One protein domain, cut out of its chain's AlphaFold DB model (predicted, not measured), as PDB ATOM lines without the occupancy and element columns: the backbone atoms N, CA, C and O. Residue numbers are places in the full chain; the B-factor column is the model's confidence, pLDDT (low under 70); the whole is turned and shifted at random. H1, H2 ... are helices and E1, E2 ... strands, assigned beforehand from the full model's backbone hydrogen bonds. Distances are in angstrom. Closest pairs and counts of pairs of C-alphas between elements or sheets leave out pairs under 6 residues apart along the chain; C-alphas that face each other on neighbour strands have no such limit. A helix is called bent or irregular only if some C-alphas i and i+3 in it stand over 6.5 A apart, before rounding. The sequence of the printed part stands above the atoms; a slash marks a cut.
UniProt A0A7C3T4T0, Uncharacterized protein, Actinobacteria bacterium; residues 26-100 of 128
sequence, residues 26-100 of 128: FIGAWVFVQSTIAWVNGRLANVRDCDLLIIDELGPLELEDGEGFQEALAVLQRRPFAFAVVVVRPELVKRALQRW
ATOM      1  N   PHE A  26      29.416  56.129 -34.704       90.88
ATOM      2  CA  PHE A  26      30.041  55.804 -35.985       90.88
ATOM      3  C   PHE A  26      31.007  54.632 -35.805       90.88
ATOM      4  O   PHE A  26      31.817  54.647 -34.878       90.88
ATOM      5  N   ILE A  27      30.940  53.633 -36.687       87.56
ATOM      6  CA  ILE A  27      31.890  52.511 -36.733       87.56
ATOM      7  C   ILE A  27      32.305  52.302 -38.185       87.56
ATOM      8  O   ILE A  27      31.536  51.796 -39.003       87.56
ATOM      9  N   GLY A  28      33.526  52.711 -38.524       89.25
ATOM     10  CA  GLY A  28      33.969  52.745 -39.916       89.25
ATOM     11  C   GLY A  28      33.033  53.611 -40.764       89.25
ATOM     12  O   GLY A  28      32.862  54.794 -40.485       89.25
ATOM     13  N   ALA A  29      32.420  53.010 -41.785       88.44
ATOM     14  CA  ALA A  29      31.458  53.676 -42.668       88.44
ATOM     15  C   ALA A  29      30.001  53.623 -42.164       88.44
ATOM     16  O   ALA A  29      29.111  54.163 -42.818       88.44
ATOM     17  N   TRP A  30      29.743  52.966 -41.031       88.56
ATOM     18  CA  TRP A  30      28.395  52.769 -40.507       88.56
ATOM     19  C   TRP A  30      28.016  53.858 -39.515       88.56
ATOM     20  O   TRP A  30      28.811  54.236 -38.652       88.56
ATOM     21  N   VAL A  31      26.773  54.318 -39.629       88.81
ATOM     22  CA  VAL A  31      26.172  55.323 -38.756       88.81
ATOM     23  C   VAL A  31      25.033  54.682 -37.983       88.81
ATOM     24  O   VAL A  31      24.118  54.112 -38.572       88.81
ATOM     25  N   PHE A  32      25.076  54.815 -36.666       88.31
ATOM     26  CA  PHE A  32      24.054  54.325 -35.758       88.31
ATOM     27  C   PHE A  32      23.327  55.515 -35.148       88.31
ATOM     28  O   PHE A  32      23.950  56.473 -34.679       88.31
ATOM     29  N   VAL A  33      22.001  55.436 -35.163       90.94
ATOM     30  CA  VAL A  33      21.102  56.434 -34.589       90.94
ATOM     31  C   VAL A  33      20.405  55.790 -33.397       90.94
ATOM     32  O   VAL A  33      19.727  54.770 -33.538       90.94
ATOM     33  N   GLN A  34      20.596  56.363 -32.209       89.44
ATOM     34  CA  GLN A  34      20.159  55.750 -30.956       89.44
ATOM     35  C   GLN A  34      18.642  55.564 -30.886       89.44
ATOM     36  O   GLN A  34      18.174  54.568 -30.337       89.44
ATOM     37  N   SER A  35      17.866  56.487 -31.455       89.50
ATOM     38  CA  SER A  35      16.407  56.367 -31.511       89.50
ATOM     39  C   SER A  35      15.958  55.216 -32.409       89.50
ATOM     40  O   SER A  35      15.054  54.479 -32.018       89.50
ATOM     41  N   THR A  36      16.637  54.968 -33.536       89.81
ATOM     42  CA  THR A  36      16.416  53.765 -34.356       89.81
ATOM     43  C   THR A  36      16.683  52.503 -33.546       89.81
ATOM     44  O   THR A  36      15.865  51.587 -33.549       89.81
ATOM     45  N   ILE A  37      17.800  52.459 -32.811       92.00
ATOM     46  CA  ILE A  37      18.152  51.314 -31.962       92.00
ATOM     47  C   ILE A  37      17.084  51.067 -30.895       92.00
ATOM     48  O   ILE A  37      16.597  49.944 -30.748       92.00
ATOM     49  N   ALA A  38      16.674  52.117 -30.183       92.38
ATOM     50  CA  ALA A  38      15.630  52.036 -29.169       92.38
ATOM     51  C   ALA A  38      14.288  51.578 -29.761       92.38
ATOM     52  O   ALA A  38      13.616  50.723 -29.182       92.38
ATOM     53  N   TRP A  39      13.917  52.100 -30.932       92.12
ATOM     54  CA  TRP A  39      12.695  51.715 -31.628       92.12
ATOM     55  C   TRP A  39      12.705  50.232 -32.016       92.12
ATOM     56  O   TRP A  39      11.757  49.518 -31.686       92.12
ATOM     57  N   VAL A  40      13.782  49.742 -32.645       93.00
ATOM     58  CA  VAL A  40      13.911  48.324 -33.028       93.00
ATOM     59  C   VAL A  40      13.871  47.419 -31.798       93.00
ATOM     60  O   VAL A  40      13.122  46.443 -31.797       93.00
ATOM     61  N   ASN A  41      14.592  47.763 -30.726       96.00
ATOM     62  CA  ASN A  41      14.535  47.013 -29.469       96.00
ATOM     63  C   ASN A  41      13.103  46.951 -28.915       96.00
ATOM     64  O   ASN A  41      12.620  45.877 -28.561       96.00
ATOM     65  N   GLY A  42      12.366  48.065 -28.946       94.81
ATOM     66  CA  GLY A  42      10.953  48.089 -28.573       94.81
ATOM     67  C   GLY A  42      10.082  47.160 -29.429       94.81
ATOM     68  O   GLY A  42       9.161  46.530 -28.908       94.81
ATOM     69  N   ARG A  43      10.363  47.018 -30.731       92.69
ATOM     70  CA  ARG A  43       9.658  46.049 -31.593       92.69
ATOM     71  C   ARG A  43      10.019  44.608 -31.230       92.69
ATOM     72  O   ARG A  43       9.111  43.795 -31.074       92.69
ATOM     73  N   LEU A  44      11.305  44.309 -31.051       95.19
ATOM     74  CA  LEU A  44      11.809  42.972 -30.714       95.19
ATOM     75  C   LEU A  44      11.286  42.475 -29.359       95.19
ATOM     76  O   LEU A  44      10.848  41.330 -29.257       95.19
ATOM     77  N   ALA A  45      11.212  43.352 -28.355       96.19
ATOM     78  CA  ALA A  45      10.649  43.028 -27.044       96.19
ATOM     79  C   ALA A  45       9.188  42.539 -27.134       96.19
ATOM     80  O   ALA A  45       8.761  41.663 -26.375       96.19
ATOM     81  N   ASN A  46       8.433  43.070 -28.103       93.75
ATOM     82  CA  ASN A  46       7.019  42.770 -28.326       93.75
ATOM     83  C   ASN A  46       6.764  41.603 -29.293       93.75
ATOM     84  O   ASN A  46       5.601  41.312 -29.581       93.75
ATOM     85  N   VAL A  47       7.806  40.925 -29.788       92.75
ATOM     86  CA  VAL A  47       7.636  39.714 -30.601       92.75
ATOM     87  C   VAL A  47       6.914  38.650 -29.770       92.75
ATOM     88  O   VAL A  47       7.308  38.322 -28.643       92.75
ATOM     89  N   ARG A  48       5.817  38.153 -30.343       90.06
ATOM     90  CA  ARG A  48       4.985  37.064 -29.822       90.06
ATOM     91  C   ARG A  48       5.280  35.783 -30.600       90.06
ATOM     92  O   ARG A  48       6.149  35.786 -31.467       90.06
ATOM     93  N   ASP A  49       4.556  34.722 -30.271       94.38
ATOM     94  CA  ASP A  49       4.699  33.421 -30.919       94.38
ATOM     95  C   ASP A  49       4.586  33.543 -32.445       94.38
ATOM     96  O   ASP A  49       3.657  34.160 -32.971       94.38
ATOM     97  N   CYS A  50       5.563  32.977 -33.146       93.81
ATOM     98  CA  CYS A  50       5.639  32.950 -34.603       93.81
ATOM     99  C   CYS A  50       6.255  31.632 -35.087       93.81
ATOM    100  O   CYS A  50       6.938  30.944 -34.341       93.81
ATOM    101  N   ASP A  51       6.048  31.242 -36.341       95.44
ATOM    102  CA  ASP A  51       6.682  30.013 -36.842       95.44
ATOM    103  C   ASP A  51       8.163  30.232 -37.184       95.44
ATOM    104  O   ASP A  51       8.995  29.339 -37.009       95.44
ATOM    105  N   LEU A  52       8.510  31.438 -37.643       95.44
ATOM    106  CA  LEU A  52       9.844  31.781 -38.121       95.44
ATOM    107  C   LEU A  52      10.243  33.203 -37.712       95.44
ATOM    108  O   LEU A  52       9.593  34.174 -38.099       95.44
ATOM    109  N   LEU A  53      11.365  33.316 -37.002       96.50
ATOM    110  CA  LEU A  53      12.042  34.578 -36.708       96.50
ATOM    111  C   LEU A  53      13.300  34.715 -37.576       96.50
ATOM    112  O   LEU A  53      14.148  33.827 -37.584       96.50
ATOM    113  N   ILE A  54      13.453  35.837 -38.281       95.88
ATOM    114  CA  ILE A  54      14.658  36.134 -39.068       95.88
ATOM    115  C   ILE A  54      15.311  37.398 -38.515       95.88
ATOM    116  O   ILE A  54      14.640  38.417 -38.354       95.88
ATOM    117  N   ILE A  55      16.612  37.326 -38.241       96.06
ATOM    118  CA  ILE A  55      17.431  38.457 -37.802       96.06
ATOM    119  C   ILE A  55      18.635  38.564 -38.739       96.06
ATOM    120  O   ILE A  55      19.500  37.691 -38.762       96.06
ATOM    121  N   ASP A  56      18.662  39.639 -39.515       92.12
ATOM    122  CA  ASP A  56      19.710  39.981 -40.476       92.12
ATOM    123  C   ASP A  56      20.302  41.324 -40.025       92.12
ATOM    124  O   ASP A  56      19.715  42.368 -40.282       92.12
ATOM    125  N   GLU A  57      21.320  41.432 -39.175       93.81
ATOM    126  CA  GLU A  57      22.473  40.610 -38.783       93.81
ATOM    127  C   GLU A  57      22.647  40.733 -37.246       93.81
ATOM    128  O   GLU A  57      22.181  41.712 -36.659       93.81
ATOM    129  N   LEU A  58      23.348  39.806 -36.578       96.50
ATOM    130  CA  LEU A  58      23.944  40.048 -35.253       96.50
ATOM    131  C   LEU A  58      25.459  40.236 -35.359       96.50
ATOM    132  O   LEU A  58      26.182  39.317 -35.757       96.50
ATOM    133  N   GLY A  59      25.924  41.421 -34.963       95.12
ATOM    134  CA  GLY A  59      27.313  41.842 -35.095       95.12
ATOM    135  C   GLY A  59      28.051  41.968 -33.756       95.12
ATOM    136  O   GLY A  59      27.576  41.491 -32.720       95.12
ATOM    137  N   PRO A  60      29.229  42.624 -33.758       95.31
ATOM    138  CA  PRO A  60      30.024  42.838 -32.547       95.31
ATOM    139  C   PRO A  60      29.297  43.678 -31.489       95.31
ATOM    140  O   PRO A  60      29.421  43.393 -30.301       95.31
ATOM    141  N   LEU A  61      28.481  44.655 -31.914       95.00
ATOM    142  CA  LEU A  61      27.693  45.482 -30.993       95.00
ATOM    143  C   LEU A  61      26.823  44.611 -30.090       95.00
ATOM    144  O   LEU A  61      26.851  44.758 -28.869       95.00
ATOM    145  N   GLU A  62      26.088  43.673 -30.685       96.94
ATOM    146  CA  GLU A  62      25.186  42.822 -29.932       96.94
ATOM    147  C   GLU A  62      25.939  41.737 -29.162       96.94
ATOM    148  O   GLU A  62      25.695  41.542 -27.970       96.94
ATOM    149  N   LEU A  63      26.838  41.021 -29.845       96.88
ATOM    150  CA  LEU A  63      27.447  39.789 -29.337       96.88
ATOM    151  C   LEU A  63      28.632  40.016 -28.391       96.88
ATOM    152  O   LEU A  63      28.953  39.106 -27.622       96.88
ATOM    153  N   GLU A  64      29.282  41.180 -28.440       95.44
ATOM    154  CA  GLU A  64      30.507  41.462 -27.681       95.44
ATOM    155  C   GLU A  64      30.386  42.711 -26.801       95.44
ATOM    156  O   GLU A  64      30.737  42.643 -25.622       95.44
ATOM    157  N   ASP A  65      29.843  43.810 -27.332       94.44
ATOM    158  CA  ASP A  65      29.847  45.108 -26.640       94.44
ATOM    159  C   ASP A  65      28.638  45.321 -25.712       94.44
ATOM    160  O   ASP A  65      28.647  46.219 -24.868       94.44
ATOM    161  N   GLY A  66      27.586  44.505 -25.837       95.25
ATOM    162  CA  GLY A  66      26.345  44.698 -25.079       95.25
ATOM    163  C   GLY A  66      25.544  45.929 -25.531       95.25
ATOM    164  O   GLY A  66      24.785  46.504 -24.754       95.25
ATOM    165  N   GLU A  67      25.708  46.333 -26.790       94.50
ATOM    166  CA  GLU A  67      25.087  47.499 -27.417       94.50
ATOM    167  C   GLU A  67      24.172  47.103 -28.597       94.50
ATOM    168  O   GLU A  67      23.977  45.927 -28.896       94.50
ATOM    169  N   GLY A  68      23.575  48.085 -29.279       94.38
ATOM    170  CA  GLY A  68      22.761  47.835 -30.471       94.38
ATOM    171  C   GLY A  68      21.432  47.146 -30.156       94.38
ATOM    172  O   GLY A  68      20.735  47.507 -29.197       94.38
ATOM    173  N   PHE A  69      21.040  46.176 -30.979       96.06
ATOM    174  CA  PHE A  69      19.749  45.496 -30.864       96.06
ATOM    175  C   PHE A  69      19.745  44.396 -29.785       96.06
ATOM    176  O   PHE A  69      19.485  43.231 -30.068       96.06
ATOM    177  N   GLN A  70      20.018  44.741 -28.525       97.81
ATOM    178  CA  GLN A  70      20.095  43.779 -27.411       97.81
ATOM    179  C   GLN A  70      18.825  42.929 -27.214       97.81
ATOM    180  O   GLN A  70      18.915  41.764 -26.817       97.81
ATOM    181  N   GLU A  71      17.647  43.451 -27.561       98.19
ATOM    182  CA  GLU A  71      16.398  42.679 -27.499       98.19
ATOM    183  C   GLU A  71      16.360  41.534 -28.526       98.19
ATOM    184  O   GLU A  71      15.606  40.577 -28.353       98.19
ATOM    185  N   ALA A  72      17.222  41.556 -29.550       97.75
ATOM    186  CA  ALA A  72      17.418  40.436 -30.470       97.75
ATOM    187  C   ALA A  72      17.972  39.205 -29.734       97.75
ATOM    188  O   ALA A  72      17.520  38.079 -29.943       97.75
ATOM    189  N   LEU A  73      18.912  39.409 -28.808       97.88
ATOM    190  CA  LEU A  73      19.436  38.328 -27.973       97.88
ATOM    191  C   LEU A  73      18.376  37.826 -26.991       97.88
ATOM    192  O   LEU A  73      18.266  36.618 -26.767       97.88
ATOM    193  N   ALA A  74      17.581  38.741 -26.431       97.38
ATOM    194  CA  ALA A  74      16.515  38.410 -25.493       97.38
ATOM    195  C   ALA A  74      15.392  37.594 -26.156       97.38
ATOM    196  O   ALA A  74      14.955  36.585 -25.596       97.38
ATOM    197  N   VAL A  75      14.953  37.965 -27.366       97.62
ATOM    198  CA  VAL A  75      13.925  37.207 -28.098       97.62
ATOM    199  C   VAL A  75      14.431  35.816 -28.497       97.62
ATOM    200  O   VAL A  75      13.709  34.836 -28.315       97.62
ATOM    201  N   LEU A  76      15.693  35.689 -28.927       97.19
ATOM    202  CA  LEU A  76      16.321  34.393 -29.222       97.19
ATOM    203  C   LEU A  76      16.435  33.498 -27.980       97.19
ATOM    204  O   LEU A  76      16.342  32.276 -28.087       97.19
ATOM    205  N   GLN A  77      16.608  34.092 -26.799       96.12
ATOM    206  CA  GLN A  77      16.621  33.365 -25.531       96.12
ATOM    207  C   GLN A  77      15.214  32.942 -25.084       96.12
ATOM    208  O   GLN A  77      15.043  31.819 -24.613       96.12
ATOM    209  N   ARG A  78      14.207  33.813 -25.242       96.12
ATOM    210  CA  ARG A  78      12.799  33.506 -24.931       96.12
ATOM    211  C   ARG A  78      12.196  32.445 -25.851       96.12
ATOM    212  O   ARG A  78      11.267  31.768 -25.427       96.12
ATOM    213  N   ARG A  79      12.704  32.323 -27.084       95.81
ATOM    214  CA  ARG A  79      12.241  31.376 -28.112       95.81
ATOM    215  C   ARG A  79      10.722  31.416 -28.379       95.81
ATOM    216  O   ARG A  79      10.096  30.359 -28.378       95.81
ATOM    217  N   PRO A  80      10.101  32.584 -28.657       96.69
ATOM    218  CA  PRO A  80       8.706  32.650 -29.102       96.69
ATOM    219  C   PRO A  80       8.586  32.254 -30.587       96.69
ATOM    220  O   PRO A  80       7.923  32.926 -31.375       96.69
ATOM    221  N   PHE A  81       9.322  31.225 -31.006       96.50
ATOM    222  CA  PHE A  81       9.374  30.780 -32.387       96.50
ATOM    223  C   PHE A  81       9.593  29.277 -32.510       96.50
ATOM    224  O   PHE A  81      10.256  28.679 -31.661       96.50
ATOM    225  N   ALA A  82       9.098  28.677 -33.595       95.81
ATOM    226  CA  ALA A  82       9.460  27.302 -33.946       95.81
ATOM    227  C   ALA A  82      10.878  27.232 -34.539       95.81
ATOM    228  O   ALA A  82      11.668  26.366 -34.157       95.81
ATOM    229  N   PHE A  83      11.235  28.184 -35.410       96.50
ATOM    230  CA  PHE A  83      12.573  28.311 -35.993       96.50
ATOM    231  C   PHE A  83      13.083  29.753 -35.939       96.50
ATOM    232  O   PHE A  83      12.316  30.703 -36.089       96.50
ATOM    233  N   ALA A  84      14.397  29.916 -35.778       97.25
ATOM    234  CA  ALA A  84      15.067  31.197 -35.963       97.25
ATOM    235  C   ALA A  84      16.245  31.064 -36.930       97.25
ATOM    236  O   ALA A  84      17.024  30.114 -36.840       97.25
ATOM    237  N   VAL A  85      16.378  32.038 -37.828       97.62
ATOM    238  CA  VAL A  85      17.527  32.199 -38.722       97.62
ATOM    239  C   VAL A  85      18.205  33.510 -38.371       97.62
ATOM    240  O   VAL A  85      17.581  34.570 -38.389       97.62
ATOM    241  N   VAL A  86      19.487  33.429 -38.038       97.25
ATOM    242  CA  VAL A  86      20.285  34.580 -37.626       97.25
ATOM    243  C   VAL A  86      21.502  34.660 -38.526       97.25
ATOM    244  O   VAL A  86      22.267  33.700 -38.622       97.25
ATOM    245  N   VAL A  87      21.683  35.800 -39.181       96.69
ATOM    246  CA  VAL A  87      22.891  36.074 -39.957       96.69
ATOM    247  C   VAL A  87      23.962  36.587 -39.003       96.69
ATOM    248  O   VAL A  87      23.744  37.547 -38.267       96.69
ATOM    249  N   VAL A  88      25.121  35.939 -39.013       95.56
ATOM    250  CA  VAL A  88      26.313  36.370 -38.276       95.56
ATOM    251  C   VAL A  88      27.496  36.402 -39.224       95.56
ATOM    252  O   VAL A  88      27.584  35.601 -40.159       95.56
ATOM    253  N   ARG A  89      28.438  37.311 -38.975       92.69
ATOM    254  CA  ARG A  89      29.706  37.319 -39.710       92.69
ATOM    255  C   ARG A  89      30.528  36.068 -39.375       92.69
ATOM    256  O   ARG A  89      30.477  35.620 -38.224       92.69
ATOM    257  N   PRO A  90      31.313  35.517 -40.321       94.12
ATOM    258  CA  PRO A  90      32.111  34.310 -40.091       94.12
ATOM    259  C   PRO A  90      32.995  34.380 -38.837       94.12
ATOM    260  O   PRO A  90      33.070  33.425 -38.066       94.12
ATOM    261  N   GLU A  91      33.616  35.532 -38.583       94.75
ATOM    262  CA  GLU A  91      34.475  35.774 -37.423       94.75
ATOM    263  C   GLU A  91      33.733  35.722 -36.074       94.75
ATOM    264  O   GLU A  91      34.351  35.451 -35.042       94.75
ATOM    265  N   LEU A  92      32.408  35.897 -36.073       96.88
ATOM    266  CA  LEU A  92      31.561  35.870 -34.877       96.88
ATOM    267  C   LEU A  92      30.859  34.525 -34.656       96.88
ATOM    268  O   LEU A  92      30.267  34.324 -33.596       96.88
ATOM    269  N   VAL A  93      30.959  33.566 -35.584       96.06
ATOM    270  CA  VAL A  93      30.295  32.251 -35.466       96.06
ATOM    271  C   VAL A  93      30.661  31.553 -34.156       96.06
ATOM    272  O   VAL A  93      29.794  31.023 -33.464       96.06
ATOM    273  N   LYS A  94      31.937  31.607 -33.752       96.94
ATOM    274  CA  LYS A  94      32.378  31.021 -32.477       96.94
ATOM    275  C   LYS A  94      31.685  31.671 -31.275       96.94
ATOM    276  O   LYS A  94      31.321  30.964 -30.340       96.94
ATOM    277  N   ARG A  95      31.506  32.996 -31.287       97.00
ATOM    278  CA  ARG A  95      30.789  33.731 -30.230       97.00
ATOM    279  C   ARG A  95      29.304  33.382 -30.221       97.00
ATOM    280  O   ARG A  95      28.754  33.123 -29.156       97.00
ATOM    281  N   ALA A  96      28.683  33.292 -31.394       96.69
ATOM    282  CA  ALA A  96      27.291  32.881 -31.523       96.69
ATOM    283  C   ALA A  96      27.065  31.461 -30.971       96.69
ATOM    284  O   ALA A  96      26.187  31.262 -30.136       96.69
ATOM    285  N   LEU A  97      27.910  30.491 -31.337       97.25
ATOM    286  CA  LEU A  97      27.813  29.106 -30.852       97.25
ATOM    287  C   LEU A  97      28.093  28.955 -29.351       97.25
ATOM    288  O   LEU A  97      27.578  28.035 -28.725       97.25
ATOM    289  N   GLN A  98      28.861  29.861 -28.737       96.69
ATOM    290  CA  GLN A  98      28.980  29.899 -27.273       96.69
ATOM    291  C   GLN A  98      27.638  30.219 -26.600       96.69
ATOM    292  O   GLN A  98      27.383  29.746 -25.494       96.69
ATOM    293  N   ARG A  99      26.788  31.019 -27.254       95.50
ATOM    294  CA  ARG A  99      25.474  31.421 -26.739       95.50
ATOM    295  C   ARG A  99      24.364  30.449 -27.145       95.50
ATOM    296  O   ARG A  99      23.435  30.234 -26.370       95.50
ATOM    297  N   TRP A 100      24.487  29.833 -28.320       96.44
ATOM    298  CA  TRP A 100      23.550  28.845 -28.857       96.44
ATOM    299  C   TRP A 100      24.297  27.579 -29.302       96.44
ATOM    300  O   TRP A 100      24.519  27.388 -30.497       96.44
TER     301      TRP A 100
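Overview. This is residues 26 to 100 of the 128 residues of an uncharacterized protein of Actinobacteria bacterium (UniProt A0A7C3T4T0). Two long parallel strands, E2 and E3, lie side by side as a narrow ribbon with H3 over one face and the other face bare. H1 runs beside H3, while H2 and H4 pack crosswise on each other near the ends of the strands, and short E1 lies at the far end of H1. The printed part has 75 residues, with three named strands and four named helices in the order E1 H1 E2 H2 H3 E3 H4; the class is mixed. It is compact, with a radius of gyration of the C-alphas of 12.5 A and spans of 36 by 29 by 16 A.

Arrangement. E2, residues 50 to 58, and E3, residues 81 to 88, are parallel neighbours at 13 degrees; N 53 and O 83 are 2.9 A apart, within hydrogen-bond range. With H2, residues 60 to 65, and H3, residues 70 to 78, they form a strand-helix-strand unit, parallel neighbour strands with helices between, whose crossover is right-handed. The closest C-alphas of E2 and H3, Ile 55 and Ala 72, are 7.6 A apart. H1, residues 34 to 45, touches H3 with residues 41 to 45 alone, at a shallow tilt of 9 degrees, the same way; their closest C-alphas, Asn 41 and Glu 71, are 5.1 A apart. H4, residues 90 to 99, touches H2, about perpendicular at 73 degrees; their closest C-alphas, Leu 63 and Arg 95, are 7.0 A apart. E1, residues 30 to 32, pairs with no named strand, and it and H1 meet only through their link. Every O i to N i+4 pair is within hydrogen-bond range in H1, H2 and H3, and 4 of 6 in H4.

Along the chain. E2 is 19.6 A from first to last C-alpha, E3 18.8 A, H1 16.4 A, H4 15.2 A and H3 12.8 A. E1 begins at C-alpha 30 (28.395, 52.769, -40.507), and H4 ends at C-alpha 99 (25.474, 31.421, -26.739). H4 is irregular: C-alphas 91 and 94 are 7.2 A apart.

Size, cuts and confidence. The two C-alphas farthest apart, Gly 28 and Asp 49, are 36.2 A apart. The printed part has no cut, the links between its named elements are tight, and no printed residue is under 70 in pLDDT.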